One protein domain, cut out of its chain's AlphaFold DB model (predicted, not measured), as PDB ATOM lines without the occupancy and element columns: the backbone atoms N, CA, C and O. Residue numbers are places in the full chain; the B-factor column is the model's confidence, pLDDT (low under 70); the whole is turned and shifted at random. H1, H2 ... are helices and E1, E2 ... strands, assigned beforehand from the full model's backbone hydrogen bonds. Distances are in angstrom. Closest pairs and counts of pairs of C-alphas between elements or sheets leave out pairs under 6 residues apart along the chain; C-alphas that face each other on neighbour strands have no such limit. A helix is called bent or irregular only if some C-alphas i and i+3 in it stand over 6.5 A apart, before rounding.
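Overview. This is residues 318 to 474 of the 910 residues of the protein "Kinase-like domain-containing protein" of Lophiotrema nucula (UniProt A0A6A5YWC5). A strongly twisted six-stranded sheet, with the long helix H5 packed along one face, makes one part of this domain, and four shorter helices, H1 to H4, gather as a small head beyond one end of the sheet. The 157 printed residues hold, in chain order, H1 H2 H3 H4 E1 E2 E3 E4 H5 E5 E6. The sheet is mixed, ordered E1 E5 E6 E4 E3 E2, and the class is mixed, helices and strands. The whole is compact, with a radius of gyration of the C-alphas of 16.3 A, and elongated, spanning 49 by 27 by 27 A.

Arrangement. Start with H1, residues 318 to 324, and H2, residues 328 to 336: this helical hairpin touches, closest at the C-alphas of Leu 322 and Gln 328, 4.9 A apart. H2 is only just irregular, with C-alphas 329 and 332 6.9 A apart. Next come H3, residues 348 to 351, and H4, residues 360 to 371; H4 touches H1 with residues 364 to 368 alone, closest at the C-alphas of Val 321 and Ala 367, 5.6 A. Look on to E1, residues 384 to 386, an edge strand parallel to E5, residues 457 to 463, with N 385 and O 461 3.0 A apart. E2, residues 396 to 403, E3, residues 406 to 413, and E4, residues 417 to 425, form a meander, each strand the antiparallel neighbour of the one before; N 400 and O 408 are 2.8 A apart, N 409 and O 421 2.9 A. H5, residues 430 to 447, only just touches H3, with 3 pairs of C-alphas within 8 A, those of Thr 350 and Phe 430 closest at 5.2 A; H5 touches H3 with residues 430 to 433 alone. E6, residues 467 to 473, is antiparallel to E5, with N 462 and O 469 2.9 A apart, and to E4, with N 422 and O 470 2.9 A apart. H5 is on the sheet at a height of 9.8 A, along the strands, at 11 degrees to E6 on the local plane. E4, H5 and E5 form a split strand-helix-strand unit, two strands running the same way with E6 between them; its crossover is right-handed. Every O i to N i+4 pair is within hydrogen-bond range in H1 and H5, 3 of 5 in H2 and 5 of 8 in H4; H3 is too short for one.

Along the chain. Find C-alpha 318 at (-39.395, -16.998, 34.002), where H1 begins. H4 runs 17.6 A, E3 20.2 A and E4 24.7 A. H5 runs 25.4 A from C-alpha 430 at (-48.200, -15.129, 19.540). E6 runs 19.7 A to C-alpha 473 at (-24.930, -36.062, 16.611).

Size, cuts and confidence. The two C-alphas farthest apart, those of Pro 358 and Cys 453, are 51.9 A apart. The printed part has no cut; the links H2 to H3 and H4 to E1 are long. Look for pLDDT under 70 at residues 378 to 382 and 403 to 405.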
ATOM      1  N   LEU A 318     -38.181 -17.802  34.027       90.19
ATOM      2  CA  LEU A 318     -39.395 -16.998  34.002       90.19
ATOM      3  C   LEU A 318     -39.781 -16.457  35.389       90.19
ATOM      4  O   LEU A 318     -40.119 -15.276  35.498       90.19
ATOM      5  N   GLU A 319     -39.701 -17.267  36.448       91.44
ATOM      6  CA  GLU A 319     -39.950 -16.792  37.813       91.44
ATOM      7  C   GLU A 319     -38.867 -15.797  38.251       91.44
ATOM      8  O   GLU A 319     -39.208 -14.745  38.790       91.44
ATOM      9  N   ILE A 320     -37.584 -16.067  37.971       90.94
ATOM     10  CA  ILE A 320     -36.476 -15.142  38.277       90.94
ATOM     11  C   ILE A 320     -36.725 -13.770  37.631       90.94
ATOM     12  O   ILE A 320     -36.685 -12.743  38.317       90.94
ATOM     13  N   VAL A 321     -37.031 -13.746  36.331       93.06
ATOM     14  CA  VAL A 321     -37.293 -12.514  35.574       93.06
ATOM     15  C   VAL A 321     -38.514 -11.780  36.131       93.06
ATOM     16  O   VAL A 321     -38.401 -10.600  36.467       93.06
ATOM     17  N   LEU A 322     -39.650 -12.461  36.324       92.12
ATOM     18  CA  LEU A 322     -40.864 -11.848  36.881       92.12
ATOM     19  C   LEU A 322     -40.667 -11.332  38.315       92.12
ATOM     20  O   LEU A 322     -41.189 -10.274  38.665       92.12
ATOM     21  N   LYS A 323     -39.889 -12.032  39.143       91.81
ATOM     22  CA  LYS A 323     -39.553 -11.625  40.514       91.81
ATOM     23  C   LYS A 323     -38.627 -10.408  40.544       91.81
ATOM     24  O   LYS A 323     -38.821  -9.527  41.376       91.81
ATOM     25  N   SER A 324     -37.677 -10.310  39.611       92.06
ATOM     26  CA  SER A 324     -36.752  -9.168  39.513       92.06
ATOM     27  C   SER A 324     -37.440  -7.833  39.182       92.06
ATOM     28  O   SER A 324     -36.920  -6.773  39.529       92.06
ATOM     29  N   ILE A 325     -38.628  -7.881  38.562       91.94
ATOM     30  CA  ILE A 325     -39.452  -6.710  38.214       91.94
ATOM     31  C   ILE A 325     -40.688  -6.539  39.118       91.94
ATOM     32  O   ILE A 325     -41.561  -5.734  38.799       91.94
ATOM     33  N   ASP A 326     -40.775  -7.285  40.227       91.06
ATOM     34  CA  ASP A 326     -41.910  -7.282  41.170       91.06
ATOM     35  C   ASP A 326     -43.267  -7.649  40.518       91.06
ATOM     36  O   ASP A 326     -44.302  -7.023  40.748       91.06
ATOM     37  N   ARG A 327     -43.273  -8.659  39.632       90.69
ATOM     38  CA  ARG A 327     -44.455  -9.131  38.876       90.69
ATOM     39  C   ARG A 327     -44.643 -10.651  38.875       90.69
ATOM     40  O   ARG A 327     -45.238 -11.204  37.952       90.69
ATOM     41  N   GLN A 328     -44.225 -11.329  39.944       89.44
ATOM     42  CA  GLN A 328     -44.429 -12.778  40.137       89.44
ATOM     43  C   GLN A 328     -45.912 -13.205  39.989       89.44
ATOM     44  O   GLN A 328     -46.191 -14.329  39.589       89.44
ATOM     45  N   VAL A 329     -46.866 -12.285  40.200       88.62
ATOM     46  CA  VAL A 329     -48.311 -12.480  39.951       88.62
ATOM     47  C   VAL A 329     -48.659 -12.928  38.519       88.62
ATOM     48  O   VAL A 329     -49.645 -13.637  38.337       88.62
ATOM     49  N   TYR A 330     -47.858 -12.574  37.506       89.44
ATOM     50  CA  TYR A 330     -48.098 -13.006  36.122       89.44
ATOM     51  C   TYR A 330     -47.576 -14.416  35.811       89.44
ATOM     52  O   TYR A 330     -47.868 -14.924  34.730       89.44
ATOM     53  N   LEU A 331     -46.860 -15.080  36.729       90.69
ATOM     54  CA  LEU A 331     -46.307 -16.419  36.487       90.69
ATOM     55  C   LEU A 331     -47.414 -17.412  36.107       90.69
ATOM     56  O   LEU A 331     -47.306 -18.091  35.090       90.69
ATOM     57  N   GLN A 332     -48.530 -17.408  36.844       88.69
ATOM     58  CA  GLN A 332     -49.681 -18.253  36.519       88.69
ATOM     59  C   GLN A 332     -50.275 -17.908  35.143       88.69
ATOM     60  O   GLN A 332     -50.557 -18.807  34.365       88.69
ATOM     61  N   THR A 333     -50.380 -16.622  34.781       90.19
ATOM     62  CA  THR A 333     -50.890 -16.188  33.463       90.19
ATOM     63  C   THR A 333     -50.026 -16.688  32.298       90.19
ATOM     64  O   THR A 333     -50.550 -16.984  31.225       90.19
ATOM     65  N   PHE A 334     -48.711 -16.802  32.496       92.25
ATOM     66  CA  PHE A 334     -47.803 -17.403  31.518       92.25
ATOM     67  C   PHE A 334     -47.997 -18.932  31.464       92.25
ATOM     68  O   PHE A 334     -48.190 -19.483  30.376       92.25
ATOM     69  N   LEU A 335     -48.031 -19.609  32.617       89.94
ATOM     70  CA  LEU A 335     -48.209 -21.065  32.711       89.94
ATOM     71  C   LEU A 335     -49.562 -21.537  32.144       89.94
ATOM     72  O   LEU A 335     -49.589 -22.472  31.346       89.94
ATOM     73  N   ASP A 336     -50.661 -20.832  32.436       88.56
ATOM     74  CA  ASP A 336     -51.999 -21.051  31.855       88.56
ATOM     75  C   ASP A 336     -51.989 -20.922  30.320       88.56
ATOM     76  O   ASP A 336     -52.789 -21.532  29.606       88.56
ATOM     77  N   GLN A 337     -51.061 -20.124  29.781       88.62
ATOM     78  CA  GLN A 337     -50.835 -19.985  28.348       88.62
ATOM     79  C   GLN A 337     -49.803 -20.969  27.780       88.62
ATOM     80  O   GLN A 337     -49.511 -20.884  26.586       88.62
ATOM     81  N   GLY A 338     -49.303 -21.937  28.552       86.88
ATOM     82  CA  GLY A 338     -48.269 -22.874  28.099       86.88
ATOM     83  C   GLY A 338     -46.942 -22.178  27.778       86.88
ATOM     84  O   GLY A 338     -46.208 -22.611  26.887       86.88
ATOM     85  N   VAL A 339     -46.674 -21.058  28.453       89.88
ATOM     86  CA  VAL A 339     -45.443 -20.279  28.333       89.88
ATOM     87  C   VAL A 339     -44.499 -20.695  29.458       89.88
ATOM     88  O   VAL A 339     -44.862 -20.658  30.629       89.88
ATOM     89  N   ASN A 340     -43.294 -21.114  29.083       87.88
ATOM     90  CA  ASN A 340     -42.256 -21.646  29.964       87.88
ATOM     91  C   ASN A 340     -40.871 -21.167  29.489       87.88
ATOM     92  O   ASN A 340     -40.774 -20.403  28.529       87.88
ATOM     93  N   ASP A 341     -39.795 -21.641  30.116       88.56
ATOM     94  CA  ASP A 341     -38.428 -21.188  29.827       88.56
ATOM     95  C   ASP A 341     -37.938 -21.398  28.377       88.56
ATOM     96  O   ASP A 341     -36.984 -20.739  27.969       88.56
ATOM     97  N   LEU A 342     -38.592 -22.243  27.567       90.50
ATOM     98  CA  LEU A 342     -38.277 -22.392  26.134       90.50
ATOM     99  C   LEU A 342     -38.716 -21.170  25.299       90.50
ATOM    100  O   LEU A 342     -38.308 -21.012  24.150       90.50
ATOM    101  N   TRP A 343     -39.573 -20.303  25.852       92.62
ATOM    102  CA  TRP A 343     -40.057 -19.100  25.172       92.62
ATOM    103  C   TRP A 343     -39.080 -17.927  25.205       92.62
ATOM    104  O   TRP A 343     -39.245 -16.993  24.414       92.62
ATOM    105  N   PHE A 344     -38.056 -17.957  26.059       93.12
ATOM    106  CA  PHE A 344     -36.969 -16.987  25.964       93.12
ATOM    107  C   PHE A 344     -36.232 -17.117  24.611       93.12
ATOM    108  O   PHE A 344     -36.370 -18.139  23.929       93.12
ATOM    109  N   PRO A 345     -35.489 -16.084  24.188       94.44
ATOM    110  CA  PRO A 345     -35.670 -14.692  24.594       94.44
ATOM    111  C   PRO A 345     -37.003 -14.141  24.050       94.44
ATOM    112  O   PRO A 345     -37.396 -14.365  22.901       94.44
ATOM    113  N   PHE A 346     -37.751 -13.420  24.880       93.12
ATOM    114  CA  PHE A 346     -39.052 -12.883  24.494       93.12
ATOM    115  C   PHE A 346     -38.916 -11.657  23.582       93.12
ATOM    116  O   PHE A 346     -37.991 -10.855  23.713       93.12
ATOM    117  N   SER A 347     -39.904 -11.466  22.703       91.06
ATOM    118  CA  SER A 347     -40.107 -10.228  21.945       91.06
ATOM    119  C   SER A 347     -41.204  -9.363  22.576       91.06
ATOM    120  O   SER A 347     -42.110  -9.862  23.253       91.06
ATOM    121  N   LYS A 348     -41.207  -8.060  22.278       89.94
ATOM    122  CA  LYS A 348     -42.292  -7.160  22.708       89.94
ATOM    123  C   LYS A 348     -43.662  -7.598  22.169       89.94
ATOM    124  O   LYS A 348     -44.677  -7.438  22.840       89.94
ATOM    125  N   GLN A 349     -43.698  -8.153  20.961       89.06
ATOM    126  CA  GLN A 349     -44.909  -8.639  20.303       89.06
ATOM    127  C   GLN A 349     -45.473  -9.888  20.996       89.06
ATOM    128  O   GLN A 349     -46.690 -10.011  21.109       89.06
ATOM    129  N   THR A 350     -44.611 -10.775  21.507       90.00
ATOM    130  CA  THR A 350     -45.018 -12.002  22.213       90.00
ATOM    131  C   THR A 350     -45.295 -11.792  23.704       90.00
ATOM    132  O   THR A 350     -46.038 -12.582  24.273       90.00
ATOM    133  N   LEU A 351     -44.777 -10.727  24.334       91.12
ATOM    134  CA  LEU A 351     -45.100 -10.361  25.728       91.12
ATOM    135  C   LEU A 351     -46.445  -9.644  25.887       91.12
ATOM    136  O   LEU A 351     -47.110  -9.792  26.907       91.12
ATOM    137  N   ARG A 352     -46.866  -8.860  24.889       88.38
ATOM    138  CA  ARG A 352     -48.102  -8.053  24.952       88.38
ATOM    139  C   ARG A 352     -49.395  -8.822  25.257       88.38
ATOM    140  O   ARG A 352     -50.234  -8.247  25.936       88.38
ATOM    141  N   PRO A 353     -49.593 -10.073  24.800       88.69
ATOM    142  CA  PRO A 353     -50.755 -10.877  25.191       88.69
ATOM    143  C   PRO A 353     -50.683 -11.455  26.614       88.69
ATOM    144  O   PRO A 353     -51.658 -12.055  27.057       88.69
ATOM    145  N   LEU A 354     -49.540 -11.325  27.299       89.56
ATOM    146  CA  LEU A 354     -49.265 -11.910  28.617       89.56
ATOM    147  C   LEU A 354     -49.161 -10.856  29.736       89.56
ATOM    148  O   LEU A 354     -49.369 -11.179  30.902       89.56
ATOM    149  N   LEU A 355     -48.832  -9.605  29.390       88.44
ATOM    150  CA  LEU A 355     -48.671  -8.487  30.326       88.44
ATOM    151  C   LEU A 355     -49.760  -7.430  30.098       88.44
ATOM    152  O   LEU A 355     -49.800  -6.773  29.059       88.44
ATOM    153  N   ASN A 356     -50.613  -7.223  31.103       74.50
ATOM    154  CA  ASN A 356     -51.796  -6.358  30.995       74.50
ATOM    155  C   ASN A 356     -51.504  -4.847  31.115       74.50
ATOM    156  O   ASN A 356     -52.409  -4.036  30.917       74.50
ATOM    157  N   ILE A 357     -50.271  -4.449  31.455       75.06
ATOM    158  CA  ILE A 357     -49.900  -3.054  31.747       75.06
ATOM    159  C   ILE A 357     -48.881  -2.542  30.707       75.06
ATOM    160  O   ILE A 357     -47.748  -3.034  30.654       75.06
ATOM    161  N   PRO A 358     -49.233  -1.537  29.877       73.25
ATOM    162  CA  PRO A 358     -48.319  -0.970  28.888       73.25
ATOM    163  C   PRO A 358     -47.054  -0.381  29.522       73.25
ATOM    164  O   PRO A 358     -47.128   0.450  30.423       73.25
ATOM    165  N   GLY A 359     -45.884  -0.758  29.003       78.38
ATOM    166  CA  GLY A 359     -44.581  -0.328  29.509       78.38
ATOM    167  C   GLY A 359     -43.853  -1.391  30.328       78.38
ATOM    168  O   GLY A 359     -42.622  -1.412  30.289       78.38
ATOM    169  N   GLU A 360     -44.562  -2.321  30.976       85.75
ATOM    170  CA  GLU A 360     -43.931  -3.421  31.724       85.75
ATOM    171  C   GLU A 360     -43.187  -4.396  30.802       85.75
ATOM    172  O   GLU A 360     -42.192  -4.990  31.214       85.75
ATOM    173  N   GLU A 361     -43.555  -4.443  29.513       90.31
ATOM    174  CA  GLU A 361     -42.790  -5.166  28.490       90.31
ATOM    175  C   GLU A 361     -41.320  -4.706  28.473       90.31
ATOM    176  O   GLU A 361     -40.431  -5.522  28.269       90.31
ATOM    177  N   LYS A 362     -41.032  -3.413  28.712       90.38
ATOM    178  CA  LYS A 362     -39.650  -2.898  28.750       90.38
ATOM    179  C   LYS A 362     -38.872  -3.375  29.976       90.38
ATOM    180  O   LYS A 362     -37.661  -3.534  29.886       90.38
ATOM    181  N   LEU A 363     -39.547  -3.549  31.113       91.75
ATOM    182  CA  LEU A 363     -38.913  -4.029  32.342       91.75
ATOM    183  C   LEU A 363     -38.570  -5.512  32.196       91.75
ATOM    184  O   LEU A 363     -37.433  -5.893  32.451       91.75
ATOM    185  N   PHE A 364     -39.508  -6.315  31.682       94.25
ATOM    186  CA  PHE A 364     -39.274  -7.726  31.371       94.25
ATOM    187  C   PHE A 364     -38.149  -7.906  30.341       94.25
ATOM    188  O   PHE A 364     -37.227  -8.684  30.571       94.25
ATOM    189  N   LEU A 365     -38.190  -7.163  29.224       93.38
ATOM    190  CA  LEU A 365     -37.178  -7.258  28.161       93.38
ATOM    191  C   LEU A 365     -35.766  -6.908  28.646       93.38
ATOM    192  O   LEU A 365     -34.819  -7.487  28.134       93.38
ATOM    193  N   ARG A 366     -35.631  -6.027  29.646       93.25
ATOM    194  CA  ARG A 366     -34.338  -5.725  30.274       93.25
ATOM    195  C   ARG A 366     -33.926  -6.764  31.321       93.25
ATOM    196  O   ARG A 366     -32.755  -7.077  31.467       93.25
ATOM    197  N   ALA A 367     -34.883  -7.311  32.064       92.88
ATOM    198  CA  ALA A 367     -34.613  -8.331  33.073       92.88
ATOM    199  C   ALA A 367     -34.184  -9.680  32.464       92.88
ATOM    200  O   ALA A 367     -33.383 -10.390  33.071       92.88
ATOM    201  N   GLN A 368     -34.662 -10.022  31.261       94.12
ATOM    202  CA  GLN A 368     -34.237 -11.244  30.565       94.12
ATOM    203  C   GLN A 368     -32.803 -11.190  30.012       94.12
ATOM    204  O   GLN A 368     -32.238 -12.254  29.786       94.12
ATOM    205  N   GLU A 369     -32.206 -10.004  29.822       92.25
ATOM    206  CA  GLU A 369     -30.810  -9.853  29.356       92.25
ATOM    207  C   GLU A 369     -29.856 -10.639  30.279       92.25
ATOM    208  O   GLU A 369     -28.977 -11.364  29.828       92.25
ATOM    209  N   GLY A 370     -30.116 -10.610  31.593       88.69
ATOM    210  CA  GLY A 370     -29.383 -11.388  32.597       88.69
ATOM    211  C   GLY A 370     -29.682 -12.896  32.622       88.69
ATOM    212  O   GLY A 370     -29.285 -13.555  33.579       88.69
ATOM    213  N   GLN A 371     -30.424 -13.439  31.650       89.69
ATOM    214  CA  GLN A 371     -30.639 -14.882  31.449       89.69
ATOM    215  C   GLN A 371     -29.903 -15.419  30.211       89.69
ATOM    216  O   GLN A 371     -29.942 -16.626  29.959       89.69
ATOM    217  N   PHE A 372     -29.271 -14.545  29.423       90.88
ATOM    218  CA  PHE A 372     -28.555 -14.933  28.212       90.88
ATOM    219  C   PHE A 372     -27.193 -15.537  28.562       90.88
ATOM    220  O   PHE A 372     -26.517 -15.122  29.506       90.88
ATOM    221  N   LEU A 373     -26.800 -16.544  27.791       86.56
ATOM    222  CA  LEU A 373     -25.470 -17.134  27.827       86.56
ATOM    223  C   LEU A 373     -24.675 -16.637  26.614       86.56
ATOM    224  O   LEU A 373     -25.244 -16.392  25.556       86.56
ATOM    225  N   TYR A 374     -23.356 -16.545  26.765       85.88
ATOM    226  CA  TYR A 374     -22.434 -16.124  25.700       85.88
ATOM    227  C   TYR A 374     -21.500 -17.262  25.255       85.88
ATOM    228  O   TYR A 374     -20.598 -17.065  24.449       85.88
ATOM    229  N   GLU A 375     -21.718 -18.469  25.790       84.06
ATOM    230  CA  GLU A 375     -20.866 -19.643  25.596       84.06
ATOM    231  C   GLU A 375     -21.693 -20.940  25.510       84.06
ATOM    232  O   GLU A 375     -22.656 -21.170  26.263       84.06
ATOM    233  N   TRP A 376     -21.267 -21.846  24.630       83.94
ATOM    234  CA  TRP A 376     -21.685 -23.246  24.642       83.94
ATOM    235  C   TRP A 376     -20.734 -24.048  25.544       83.94
ATOM    236  O   TRP A 376     -19.521 -24.001  25.366       83.94
ATOM    237  N   ALA A 377     -21.259 -24.768  26.541       73.81
ATOM    238  CA  ALA A 377     -20.406 -25.460  27.513       73.81
ATOM    239  C   ALA A 377     -19.834 -26.777  26.963       73.81
ATOM    240  O   ALA A 377     -20.468 -27.460  26.164       73.81
ATOM    241  N   THR A 378     -18.657 -27.152  27.463       65.75
ATOM    242  CA  THR A 378     -17.853 -28.310  27.028       65.75
ATOM    243  C   THR A 378     -18.311 -29.665  27.597       65.75
ATOM    244  O   THR A 378     -17.854 -30.721  27.160       65.75
ATOM    245  N   SER A 379     -19.218 -29.666  28.576       56.44
ATOM    246  CA  SER A 379     -19.844 -30.872  29.138       56.44
ATOM    247  C   SER A 379     -20.801 -31.529  28.140       56.44
ATOM    248  O   SER A 379     -21.591 -30.822  27.527       56.44
ATOM    249  N   HIS A 380     -20.822 -32.859  28.037       50.16
ATOM    250  CA  HIS A 380     -21.653 -33.563  27.042       50.16
ATOM    251  C   HIS A 380     -23.161 -33.646  27.396       50.16
ATOM    252  O   HIS A 380     -23.968 -34.019  26.556       50.16
ATOM    253  N   SER A 381     -23.573 -33.280  28.616       51.44
ATOM    254  CA  SER A 381     -24.960 -33.377  29.104       51.44
ATOM    255  C   SER A 381     -25.694 -32.026  29.089       51.44
ATOM    256  O   SER A 381     -25.901 -31.394  30.129       51.44
ATOM    257  N   LEU A 382     -26.085 -31.533  27.907       62.97
ATOM    258  CA  LEU A 382     -26.551 -30.147  27.767       62.97
ATOM    259  C   LEU A 382     -28.080 -29.996  27.767       62.97
ATOM    260  O   LEU A 382     -28.813 -30.407  26.866       62.97
ATOM    261  N   GLY A 383     -28.560 -29.306  28.803       77.69
ATOM    262  CA  GLY A 383     -29.918 -28.774  28.873       77.69
ATOM    263  C   GLY A 383     -30.181 -27.644  27.866       77.69
ATOM    264  O   GLY A 383     -29.373 -27.340  26.991       77.69
ATOM    265  N   HIS A 384     -31.339 -27.000  28.001       88.38
ATOM    266  CA  HIS A 384     -31.762 -25.941  27.086       88.38
ATOM    267  C   HIS A 384     -31.087 -24.588  27.389       88.38
ATOM    268  O   HIS A 384     -31.159 -24.083  28.522       88.38
ATOM    269  N   ARG A 385     -30.451 -23.994  26.373       90.44
ATOM    270  CA  ARG A 385     -29.725 -22.713  26.444       90.44
ATOM    271  C   ARG A 385     -30.530 -21.559  25.845       90.44
ATOM    272  O   ARG A 385     -31.356 -21.767  24.968       90.44
ATOM    273  N   ILE A 386     -30.263 -20.350  26.324       91.62
ATOM    274  CA  ILE A 386     -30.840 -19.106  25.806       91.62
ATOM    275  C   ILE A 386     -29.667 -18.221  25.408       91.62
ATOM    276  O   ILE A 386     -28.755 -18.025  26.216       91.62
ATOM    277  N   PHE A 387     -29.700 -17.701  24.190       92.88
ATOM    278  CA  PHE A 387     -28.681 -16.826  23.628       92.88
ATOM    279  C   PHE A 387     -29.302 -15.500  23.179       92.88
ATOM    280  O   PHE A 387     -30.508 -15.418  22.940       92.88
ATOM    281  N   GLU A 388     -28.474 -14.459  23.085       92.44
ATOM    282  CA  GLU A 388     -28.862 -13.185  22.468       92.44
ATOM    283  C   GLU A 388     -28.901 -13.352  20.941       92.44
ATOM    284  O   GLU A 388     -29.962 -13.215  20.326       92.44
ATOM    285  N   ASP A 389     -27.773 -13.796  20.379       92.00
ATOM    286  CA  ASP A 389     -27.623 -14.330  19.026       92.00
ATOM    287  C   ASP A 389     -26.971 -15.728  19.107       92.00
ATOM    288  O   ASP A 389     -26.047 -15.956  19.892       92.00
ATOM    289  N   GLY A 390     -27.494 -16.691  18.344       89.25
ATOM    290  CA  GLY A 390     -26.995 -18.066  18.305       89.25
ATOM    291  C   GLY A 390     -25.978 -18.355  17.196       89.25
ATOM    292  O   GLY A 390     -25.308 -19.385  17.258       89.25
ATOM    293  N   GLU A 391     -25.855 -17.491  16.185       89.50
ATOM    294  CA  GLU A 391     -24.864 -17.614  15.110       89.50
ATOM    295  C   GLU A 391     -23.491 -17.078  15.542       89.50
ATOM    296  O   GLU A 391     -22.478 -17.703  15.227       89.50
ATOM    297  N   ASP A 392     -23.453 -16.010  16.350       88.94
ATOM    298  CA  ASP A 392     -22.216 -15.489  16.960       88.94
ATOM    299  C   ASP A 392     -21.520 -16.534  17.860       88.94
ATOM    300  O   ASP A 392     -20.290 -16.623  17.886       88.94
ATOM    301  N   ILE A 393     -22.304 -17.347  18.582       88.38
ATOM    302  CA  ILE A 393     -21.808 -18.365  19.529       88.38
ATOM    303  C   ILE A 393     -21.531 -19.707  18.832       88.38
ATOM    304  O   ILE A 393     -20.591 -20.411  19.202       88.38
ATOM    305  N   LEU A 394     -22.346 -20.084  17.839       90.50
ATOM    306  CA  LEU A 394     -22.216 -21.331  17.079       90.50
ATOM    307  C   LEU A 394     -22.216 -21.034  15.577       90.50
ATOM    308  O   LEU A 394     -23.261 -20.996  14.920       90.50
ATOM    309  N   GLN A 395     -21.018 -20.852  15.032       89.69
ATOM    310  CA  GLN A 395     -20.819 -20.543  13.618       89.69
ATOM    311  C   GLN A 395     -21.095 -21.766  12.729       89.69
ATOM    312  O   GLN A 395     -20.785 -22.906  13.083       89.69
ATOM    313  N   SER A 396     -21.697 -21.508  11.568       92.62
ATOM    314  CA  SER A 396     -22.049 -22.513  10.560       92.62
ATOM    315  C   SER A 396     -20.853 -22.801   9.652       92.62
ATOM    316  O   SER A 396     -20.303 -21.880   9.052       92.62
ATOM    317  N   GLU A 397     -20.451 -24.068   9.527       92.69
ATOM    318  CA  GLU A 397     -19.388 -24.481   8.596       92.69
ATOM    319  C   GLU A 397     -19.931 -24.771   7.192       92.69
ATOM    320  O   GLU A 397     -19.289 -24.458   6.188       92.69
ATOM    321  N   ARG A 398     -21.113 -25.398   7.111       92.94
ATOM    322  CA  ARG A 398     -21.824 -25.684   5.856       92.94
ATOM    323  C   ARG A 398     -23.306 -25.943   6.104       92.94
ATOM    324  O   ARG A 398     -23.676 -26.566   7.096       92.94
ATOM    325  N   ILE A 399     -24.149 -25.564   5.147       92.75
ATOM    326  CA  ILE A 399     -25.536 -26.038   5.085       92.75
ATOM    327  C   ILE A 399     -25.517 -27.507   4.633       92.75
ATOM    328  O   ILE A 399     -24.846 -27.857   3.663       92.75
ATOM    329  N   LEU A 400     -26.237 -28.362   5.358       89.31
ATOM    330  CA  LEU A 400     -26.450 -29.781   5.052       89.31
ATOM    331  C   LEU A 400     -27.789 -30.007   4.332       89.31
ATOM    332  O   LEU A 400     -27.906 -30.922   3.526       89.31
ATOM    333  N   GLY A 401     -28.787 -29.158   4.596       82.56
ATOM    334  CA  GLY A 401     -30.063 -29.160   3.889       82.56
ATOM    335  C   GLY A 401     -30.914 -27.936   4.218       82.56
ATOM    336  O   GLY A 401     -30.840 -27.391   5.317       82.56
ATOM    337  N   GLU A 402     -31.745 -27.512   3.271       78.88
ATOM    338  CA  GLU A 402     -32.685 -26.401   3.435       78.88
ATOM    339  C   GLU A 402     -34.100 -26.891   3.102       78.88
ATOM    340  O   GLU A 402     -34.362 -27.396   2.010       78.88
ATOM    341  N   GLY A 403     -35.014 -26.783   4.064       66.81
ATOM    342  CA  GLY A 403     -36.426 -27.120   3.910       66.81
ATOM    343  C   GLY A 403     -37.310 -25.911   4.199       66.81
ATOM    344  O   GLY A 403     -36.925 -25.013   4.940       66.81
ATOM    345  N   GLY A 404     -38.542 -25.906   3.680       61.22
ATOM    346  CA  GLY A 404     -39.452 -24.744   3.733       61.22
ATOM    347  C   GLY A 404     -39.864 -24.228   5.126       61.22
ATOM    348  O   GLY A 404     -40.635 -23.275   5.204       61.22
ATOM    349  N   PHE A 405     -39.373 -24.841   6.207       68.94
ATOM    350  CA  PHE A 405     -39.558 -24.404   7.595       68.94
ATOM    351  C   PHE A 405     -38.277 -24.482   8.450       68.94
ATOM    352  O   PHE A 405     -38.314 -24.067   9.606       68.94
ATOM    353  N   ALA A 406     -37.171 -25.038   7.939       85.62
ATOM    354  CA  ALA A 406     -35.978 -25.326   8.737       85.62
ATOM    355  C   ALA A 406     -34.698 -25.351   7.890       85.62
ATOM    356  O   ALA A 406     -34.685 -25.919   6.798       85.62
ATOM    357  N   ILE A 407     -33.609 -24.817   8.441       90.56
ATOM    358  CA  ILE A 407     -32.254 -24.952   7.897       90.56
ATOM    359  C   ILE A 407     -31.517 -25.997   8.740       90.56
ATOM    360  O   ILE A 407     -31.611 -25.991   9.969       90.56
ATOM    361  N   VAL A 408     -30.808 -26.916   8.089       92.50
ATOM    362  CA  VAL A 408     -29.982 -27.943   8.728       92.50
ATOM    363  C   VAL A 408     -28.528 -27.675   8.359       92.50
ATOM    364  O   VAL A 408     -28.182 -27.610   7.182       92.50
ATOM    365  N   GLU A 409     -27.679 -27.497   9.362       94.69
ATOM    366  CA  GLU A 409     -26.316 -26.973   9.226       94.69
ATOM    367  C   GLU A 409     -25.316 -27.858   9.979       94.69
ATOM    368  O   GLU A 409     -25.663 -28.461  10.992       94.69
ATOM    369  N   GLN A 410     -24.063 -27.908   9.526       95.88
ATOM    370  CA  GLN A 410     -22.942 -28.389  10.331       95.88
ATOM    371  C   GLN A 410     -22.375 -27.225  11.145       95.88
ATOM    372  O   GLN A 410     -22.108 -26.153  10.603       95.88
ATOM    373  N   ILE A 411     -22.146 -27.477  12.428       94.81
ATOM    374  CA  ILE A 411     -21.443 -26.593  13.360       94.81
ATOM    375  C   ILE A 411     -20.330 -27.382  14.061       94.81
ATOM    376  O   ILE A 411     -20.380 -28.614  14.113       94.81
ATOM    377  N   VAL A 412     -19.371 -26.690  14.674       91.19
ATOM    378  CA  VAL A 412     -18.406 -27.300  15.601       91.19
ATOM    379  C   VAL A 412     -18.626 -26.740  17.001       91.19
ATOM    380  O   VAL A 412     -18.617 -25.528  17.210       91.19
ATOM    381  N   LEU A 413     -18.828 -27.630  17.971       88.25
ATOM    382  CA  LEU A 413     -18.961 -27.270  19.379       88.25
ATOM    383  C   LEU A 413     -17.580 -27.035  20.022       88.25
ATOM    384  O   LEU A 413     -16.602 -27.692  19.640       88.25
ATOM    385  N   PRO A 414     -17.482 -26.165  21.049       81.50
ATOM    386  CA  PRO A 414     -16.276 -26.014  21.861       81.50
ATOM    387  C   PRO A 414     -15.739 -27.362  22.358       81.50
ATOM    388  O   PRO A 414     -16.436 -28.116  23.034       81.50
ATOM    389  N   GLY A 415     -14.491 -27.663  21.992       79.00
ATOM    390  CA  GLY A 415     -13.887 -28.997  22.114       79.00
ATOM    391  C   GLY A 415     -13.593 -29.680  20.771       79.00
ATOM    392  O   GLY A 415     -12.872 -30.671  20.755       79.00
ATOM    393  N   GLY A 416     -14.081 -29.137  19.648       84.56
ATOM    394  CA  GLY A 416     -13.796 -29.651  18.300       84.56
ATOM    395  C   GLY A 416     -14.756 -30.745  17.822       84.56
ATOM    396  O   GLY A 416     -14.435 -31.475  16.890       84.56
ATOM    397  N   ILE A 417     -15.923 -30.878  18.459       85.12
ATOM    398  CA  ILE A 417     -16.926 -31.892  18.112       85.12
ATOM    399  C   ILE A 417     -17.809 -31.342  16.986       85.12
ATOM    400  O   ILE A 417     -18.518 -30.357  17.188       85.12
ATOM    401  N   ALA A 418     -17.768 -31.965  15.807       91.56
ATOM    402  CA  ALA A 418     -18.653 -31.623  14.693       91.56
ATOM    403  C   ALA A 418     -20.074 -32.153  14.950       91.56
ATOM    404  O   ALA A 418     -20.262 -33.331  15.266       91.56
ATOM    405  N   CYS A 419     -21.079 -31.289  14.813       93.56
ATOM    406  CA  CYS A 419     -22.475 -31.578  15.142       93.56
ATOM    407  C   CYS A 419     -23.436 -30.974  14.112       93.56
ATOM    408  O   CYS A 419     -23.075 -30.086  13.339       93.56
ATOM    409  N   VAL A 420     -24.685 -31.439  14.122       94.69
ATOM    410  CA  VAL A 420     -25.759 -30.911  13.273       94.69
ATOM    411  C   VAL A 420     -26.603 -29.913  14.064       94.69
ATOM    412  O   VAL A 420     -27.092 -30.237  15.142       94.69
ATOM    413  N   ARG A 421     -26.839 -28.723  13.506       94.38
ATOM    414  CA  ARG A 421     -27.831 -27.749  13.978       94.38
ATOM    415  C   ARG A 421     -29.066 -27.800  13.076       94.38
ATOM    416  O   ARG A 421     -28.993 -27.389  11.924       94.38
ATOM    417  N   LYS A 422     -30.211 -28.247  13.602       93.94
ATOM    418  CA  LYS A 422     -31.539 -28.070  12.976       93.94
ATOM    419  C   LYS A 422     -32.151 -26.782  13.527       93.94
ATOM    420  O   LYS A 422     -32.393 -26.701  14.729       93.94
ATOM    421  N   ARG A 423     -32.378 -25.782  12.674       92.88
ATOM    422  CA  ARG A 423     -32.752 -24.409  13.049       92.88
ATOM    423  C   ARG A 423     -34.064 -23.982  12.394       92.88
ATOM    424  O   ARG A 423     -34.239 -24.160  11.194       92.88
ATOM    425  N   ILE A 424     -34.984 -23.424  13.182       92.56
ATOM    426  CA  ILE A 424     -36.348 -23.054  12.766       92.56
ATOM    427  C   ILE A 424     -36.632 -21.603  13.170       92.56
ATOM    428  O   ILE A 424     -36.462 -21.235  14.333       92.56
ATOM    429  N   GLY A 425     -37.105 -20.788  12.225       92.38
ATOM    430  CA  GLY A 425     -37.402 -19.371  12.457       92.38
ATOM    431  C   GLY A 425     -38.577 -19.136  13.417       92.38
ATOM    432  O   GLY A 425     -39.655 -19.717  13.267       92.38
ATOM    433  N   ARG A 426     -38.385 -18.244  14.392       92.50
ATOM    434  CA  ARG A 426     -39.409 -17.760  15.332       92.50
ATOM    435  C   ARG A 426     -40.358 -16.789  14.635       92.50
ATOM    436  O   ARG A 426     -40.015 -16.113  13.669       92.50
ATOM    437  N   THR A 427     -41.574 -16.666  15.160       90.56
ATOM    438  CA  THR A 427     -42.597 -15.761  14.625       90.56
ATOM    439  C   THR A 427     -43.079 -14.758  15.664       90.56
ATOM    440  O   THR A 427     -43.290 -15.055  16.838       90.56
ATOM    441  N   ARG A 428     -43.305 -13.523  15.210       88.31
ATOM    442  CA  ARG A 428     -43.771 -12.409  16.054       88.31
ATOM    443  C   ARG A 428     -45.277 -12.491  16.355       88.31
ATOM    444  O   ARG A 428     -45.793 -11.676  17.117       88.31
ATOM    445  N   GLN A 429     -45.995 -13.460  15.774       91.00
ATOM    446  CA  GLN A 429     -47.415 -13.712  16.039       91.00
ATOM    447  C   GLN A 429     -47.592 -14.736  17.169       91.00
ATOM    448  O   GLN A 429     -47.344 -15.923  16.975       91.00
ATOM    449  N   PHE A 430     -48.102 -14.302  18.326       89.69
ATOM    450  CA  PHE A 430     -48.200 -15.129  19.540       89.69
ATOM    451  C   PHE A 430     -48.850 -16.514  19.341       89.69
ATOM    452  O   PHE A 430     -48.324 -17.504  19.840       89.69
ATOM    453  N   LYS A 431     -49.953 -16.619  18.581       89.81
ATOM    454  CA  LYS A 431     -50.625 -17.912  18.334       89.81
ATOM    455  C   LYS A 431     -49.738 -18.891  17.553       89.81
ATOM    456  O   LYS A 431     -49.660 -20.057  17.928       89.81
ATOM    457  N   ALA A 432     -49.062 -18.415  16.509       88.94
ATOM    458  CA  ALA A 432     -48.159 -19.236  15.708       88.94
ATOM    459  C   ALA A 432     -46.861 -19.556  16.476       88.94
ATOM    460  O   ALA A 432     -46.384 -20.685  16.419       88.94
ATOM    461  N   GLN A 433     -46.352 -18.614  17.281       90.62
ATOM    462  CA  GLN A 433     -45.207 -18.854  18.164       90.62
ATOM    463  C   GLN A 433     -45.538 -19.929  19.200       90.62
ATOM    464  O   GLN A 433     -44.736 -20.829  19.404       90.62
ATOM    465  N   LYS A 434     -46.738 -19.901  19.795       90.00
ATOM    466  CA  LYS A 434     -47.211 -20.945  20.716       90.00
ATOM    467  C   LYS A 434     -47.215 -22.322  20.053       90.00
ATOM    468  O   LYS A 434     -46.691 -23.262  20.636       90.00
ATOM    469  N   GLN A 435     -47.718 -22.429  18.822       88.62
ATOM    470  CA  GLN A 435     -47.681 -23.681  18.056       88.62
ATOM    471  C   GLN A 435     -46.241 -24.158  17.796       88.62
ATOM    472  O   GLN A 435     -45.953 -25.335  18.007       88.62
ATOM    473  N   LEU A 436     -45.330 -23.251  17.424       90.00
ATOM    474  CA  LEU A 436     -43.909 -23.561  17.235       90.00
ATOM    475  C   LEU A 436     -43.230 -24.017  18.539       90.00
ATOM    476  O   LEU A 436     -42.555 -25.041  18.537       90.00
ATOM    477  N   MET A 437     -43.430 -23.309  19.658       90.12
ATOM    478  CA  MET A 437     -42.835 -23.682  20.951       90.12
ATOM    479  C   MET A 437     -43.377 -25.027  21.449       90.12
ATOM    480  O   MET A 437     -42.610 -25.825  21.977       90.12
ATOM    481  N   THR A 438     -44.668 -25.323  21.249       88.19
ATOM    482  CA  THR A 438     -45.245 -26.637  21.585       88.19
ATOM    483  C   THR A 438     -44.659 -27.762  20.725       88.19
ATOM    484  O   THR A 438     -44.370 -28.832  21.258       88.19
ATOM    485  N   ALA A 439     -44.438 -27.536  19.424       85.50
ATOM    486  CA  ALA A 439     -43.794 -28.520  18.551       85.50
ATOM    487  C   ALA A 439     -42.323 -28.759  18.945       85.50
ATOM    488  O   ALA A 439     -41.929 -29.899  19.170       85.50
ATOM    489  N   PHE A 440     -41.550 -27.685  19.129       89.88
ATOM    490  CA  PHE A 440     -40.148 -27.719  19.561       89.88
ATOM    491  C   PHE A 440     -39.971 -28.410  20.924       89.88
ATOM    492  O   PHE A 440     -39.103 -29.268  21.078       89.88
ATOM    493  N   ALA A 441     -40.841 -28.111  21.897       89.25
ATOM    494  CA  ALA A 441     -40.845 -28.770  23.201       89.25
ATOM    495  C   ALA A 441     -41.089 -30.285  23.096       89.25
ATOM    496  O   ALA A 441     -40.409 -31.055  23.774       89.25
ATOM    497  N   ARG A 442     -42.025 -30.709  22.231       86.31
ATOM    498  CA  ARG A 442     -42.335 -32.125  21.978       86.31
ATOM    499  C   ARG A 442     -41.206 -32.850  21.245       86.31
ATOM    500  O   ARG A 442     -40.894 -33.982  21.597       86.31
ATOM    501  N   GLU A 443     -40.584 -32.216  20.252       88.81
ATOM    502  CA  GLU A 443     -39.442 -32.802  19.542       88.81
ATOM    503  C   GLU A 443     -38.280 -33.052  20.521       88.81
ATOM    504  O   GLU A 443     -37.775 -34.170  20.605       88.81
ATOM    505  N   ILE A 444     -37.960 -32.072  21.378       89.25
ATOM    506  CA  ILE A 444     -36.969 -32.221  22.458       89.25
ATOM    507  C   ILE A 444     -37.373 -33.311  23.468       89.25
ATOM    508  O   ILE A 444     -36.519 -34.097  23.884       89.25
ATOM    509  N   SER A 445     -38.640 -33.380  23.895       88.25
ATOM    510  CA  SER A 445     -39.075 -34.365  24.900       88.25
ATOM    511  C   SER A 445     -39.102 -35.802  24.377       88.25
ATOM    512  O   SER A 445     -38.966 -36.728  25.171       88.25
ATOM    513  N   ILE A 446     -39.261 -36.000  23.066       87.12
ATOM    514  CA  ILE A 446     -39.143 -37.318  22.426       87.12
ATOM    515  C   ILE A 446     -37.669 -37.666  22.221       87.12
ATOM    516  O   ILE A 446     -37.232 -38.724  22.661       87.12
ATOM    517  N   MET A 447     -36.876 -36.763  21.637       89.88
ATOM    518  CA  MET A 447     -35.450 -36.999  21.388       89.88
ATOM    519  C   MET A 447     -34.669 -37.337  22.669       89.88
ATOM    520  O   MET A 447     -33.826 -38.224  22.653       89.88
ATOM    521  N   ARG A 448     -35.001 -36.716  23.810       88.88
ATOM    522  CA  ARG A 448     -34.409 -37.041  25.126       88.88
ATOM    523  C   ARG A 448     -34.725 -38.445  25.660       88.88
ATOM    524  O   ARG A 448     -34.072 -38.877  26.604       88.88
ATOM    525  N   GLN A 449     -35.723 -39.134  25.109       87.75
ATOM    526  CA  GLN A 449     -36.052 -40.521  25.462       87.75
ATOM    527  C   GLN A 449     -35.362 -41.542  24.544       87.75
ATOM    528  O   GLN A 449     -35.377 -42.738  24.847       87.75
ATOM    529  N   VAL A 450     -34.764 -41.080  23.439       89.31
ATOM    530  CA  VAL A 450     -34.113 -41.915  22.429       89.31
ATOM    531  C   VAL A 450     -32.609 -41.982  22.691       89.31
ATOM    532  O   VAL A 450     -31.897 -40.986  22.643       89.31
ATOM    533  N   SER A 451     -32.124 -43.193  22.949       88.62
ATOM    534  CA  SER A 451     -30.707 -43.530  23.085       88.62
ATOM    535  C   SER A 451     -30.512 -44.943  22.536       88.62
ATOM    536  O   SER A 451     -30.829 -45.931  23.202       88.62
ATOM    537  N   HIS A 452     -30.097 -45.025  21.270       88.44
ATOM    538  CA  HIS A 452     -29.911 -46.264  20.511       88.44
ATOM    539  C   HIS A 452     -28.856 -46.046  19.423       88.44
ATOM    540  O   HIS A 452     -28.780 -44.959  18.856       88.44
ATOM    541  N   CYS A 453     -28.060 -47.071  19.111       88.62
ATOM    542  CA  CYS A 453     -26.933 -46.977  18.174       88.62
ATOM    543  C   CYS A 453     -27.330 -46.695  16.710       88.62
ATOM    544  O   CYS A 453     -26.474 -46.314  15.913       88.62
ATOM    545  N   HIS A 454     -28.612 -46.853  16.365       93.50
ATOM    546  CA  HIS A 454     -29.176 -46.551  15.047       93.50
ATOM    547  C   HIS A 454     -30.219 -45.421  15.080       93.50
ATOM    548  O   HIS A 454     -31.097 -45.356  14.221       93.50
ATOM    549  N   CYS A 455     -30.093 -44.494  16.031       94.31
ATOM    550  CA  CYS A 455     -30.830 -43.229  16.088       94.31
ATOM    551  C   CYS A 455     -29.844 -42.063  16.262       94.31
ATOM    552  O   CYS A 455     -28.792 -42.235  16.873       94.31
ATOM    553  N   VAL A 456     -30.179 -40.869  15.763       93.50
ATOM    554  CA  VAL A 456     -29.394 -39.658  16.075       93.50
ATOM    555  C   VAL A 456     -29.489 -39.301  17.562       93.50
ATOM    556  O   VAL A 456     -30.560 -39.371  18.167       93.50
ATOM    557  N   GLU A 457     -28.366 -38.889  18.139       90.50
ATOM    558  CA  GLU A 457     -28.252 -38.466  19.532       90.50
ATOM    559  C   GLU A 457     -28.612 -36.982  19.683       90.50
ATOM    560  O   GLU A 457     -28.173 -36.131  18.905       90.50
ATOM    561  N   PHE A 458     -29.387 -36.656  20.720       91.94
ATOM    562  CA  PHE A 458     -29.660 -35.281  21.130       91.94
ATOM    563  C   PHE A 458     -28.567 -34.782  22.074       91.94
ATOM    564  O   PHE A 458     -28.516 -35.180  23.236       91.94
ATOM    565  N   LEU A 459     -27.729 -33.862  21.593       89.44
ATOM    566  CA  LEU A 459     -26.702 -33.231  22.424       89.44
ATOM    567  C   LEU A 459     -27.242 -32.038  23.211       89.44
ATOM    568  O   LEU A 459     -26.757 -31.756  24.301       89.44
ATOM    569  N   GLY A 460     -28.221 -31.308  22.667       91.25
ATOM    570  CA  GLY A 460     -28.771 -30.126  23.321       91.25
ATOM    571  C   GLY A 460     -29.729 -29.320  22.449       91.25
ATOM    572  O   GLY A 460     -30.089 -29.698  21.338       91.25
ATOM    573  N   SER A 461     -30.160 -28.169  22.961       93.38
ATOM    574  CA  SER A 461     -31.020 -27.230  22.228       93.38
ATOM    575  C   SER A 461     -30.806 -25.806  22.724       93.38
ATOM    576  O   SER A 461     -30.411 -25.608  23.878       93.38
ATOM    577  N   TYR A 462     -31.112 -24.822  21.883       93.81
ATOM    578  CA  TYR A 462     -31.110 -23.422  22.286       93.81
ATOM    579  C   TYR A 462     -32.227 -22.607  21.626       93.81
ATOM    580  O   TYR A 462     -32.850 -23.043  20.654       93.81
ATOM    581  N   THR A 463     -32.477 -21.422  22.167       95.12
ATOM    582  CA  THR A 463     -33.267 -20.366  21.531       95.12
ATOM    583  C   THR A 463     -32.492 -19.053  21.481       95.12
ATOM    584  O   THR A 463     -31.763 -18.715  22.413       95.12
ATOM    585  N   ASP A 464     -32.677 -18.307  20.394       94.94
ATOM    586  CA  ASP A 464     -32.231 -16.920  20.233       94.94
ATOM    587  C   ASP A 464     -33.422 -16.029  19.823       94.94
ATOM    588  O   ASP A 464     -34.582 -16.465  19.859       94.94
ATOM    589  N   HIS A 465     -33.179 -14.757  19.502       93.38
ATOM    590  CA  HIS A 465     -34.248 -13.808  19.182       93.38
ATOM    591  C   HIS A 465     -35.072 -14.158  17.934       93.38
ATOM    592  O   HIS A 465     -36.286 -13.910  17.936       93.38
ATOM    593  N   ASP A 466     -34.462 -14.782  16.925       93.06
ATOM    594  CA  ASP A 466     -35.086 -15.077  15.634       93.06
ATOM    595  C   ASP A 466     -35.201 -16.590  15.340       93.06
ATOM    596  O   ASP A 466     -35.936 -16.961  14.427       93.06
ATOM    597  N   ASN A 467     -34.597 -17.485  16.137       94.44
ATOM    598  CA  ASN A 467     -34.576 -18.937  15.904       94.44
ATOM    599  C   ASN A 467     -34.811 -19.804  17.158       94.44
ATOM    600  O   ASN A 467     -34.497 -19.442  18.295       94.44
ATOM    601  N   VAL A 468     -35.303 -21.023  16.932       94.50
ATOM    602  CA  VAL A 468     -35.134 -22.161  17.848       94.50
ATOM    603  C   VAL A 468     -34.269 -23.227  17.186       94.50
ATOM    604  O   VAL A 468     -34.362 -23.429  15.974       94.50
ATOM    605  N   ALA A 469     -33.412 -23.890  17.959       94.50
ATOM    606  CA  ALA A 469     -32.401 -24.795  17.428       94.50
ATOM    607  C   ALA A 469     -32.241 -26.075  18.259       94.50
ATOM    608  O   ALA A 469     -32.249 -26.052  19.493       94.50
ATOM    609  N   ILE A 470     -32.055 -27.193  17.560       93.88
ATOM    610  CA  ILE A 470     -31.756 -28.519  18.109       93.88
ATOM    611  C   ILE A 470     -30.354 -28.918  17.639       93.88
ATOM    612  O   ILE A 470     -30.051 -28.791  16.451       93.88
ATOM    613  N   ILE A 471     -29.512 -29.384  18.565       93.62
ATOM    614  CA  ILE A 471     -28.149 -29.849  18.292       93.62
ATOM    615  C   ILE A 471     -28.111 -31.378  18.378       93.62
ATOM    616  O   ILE A 471     -28.443 -31.954  19.418       93.62
ATOM    617  N   LEU A 472     -27.709 -32.016  17.279       93.25
ATOM    618  CA  LEU A 472     -27.726 -33.465  17.080       93.25
ATOM    619  C   LEU A 472     -26.341 -34.013  16.704       93.25
ATOM    620  O   LEU A 472     -25.490 -33.288  16.181       93.25
ATOM    621  N   SER A 473     -26.146 -35.309  16.931       91.44
ATOM    622  CA  SER A 473     -24.930 -36.062  16.611       91.44
ATOM    623  C   SER A 473     -25.272 -37.447  16.034       91.44
ATOM    624  O   SER A 473     -26.312 -38.005  16.394       91.44
ATOM    625  N   PRO A 474     -24.427 -38.038  15.169       94.31
ATOM    626  CA  PRO A 474     -23.278 -37.440  14.481       94.31
ATOM    627  C   PRO A 474     -23.695 -36.615  13.248       94.31
ATOM    628  O   PRO A 474     -24.858 -36.596  12.847       94.31
TER     629      PRO A 474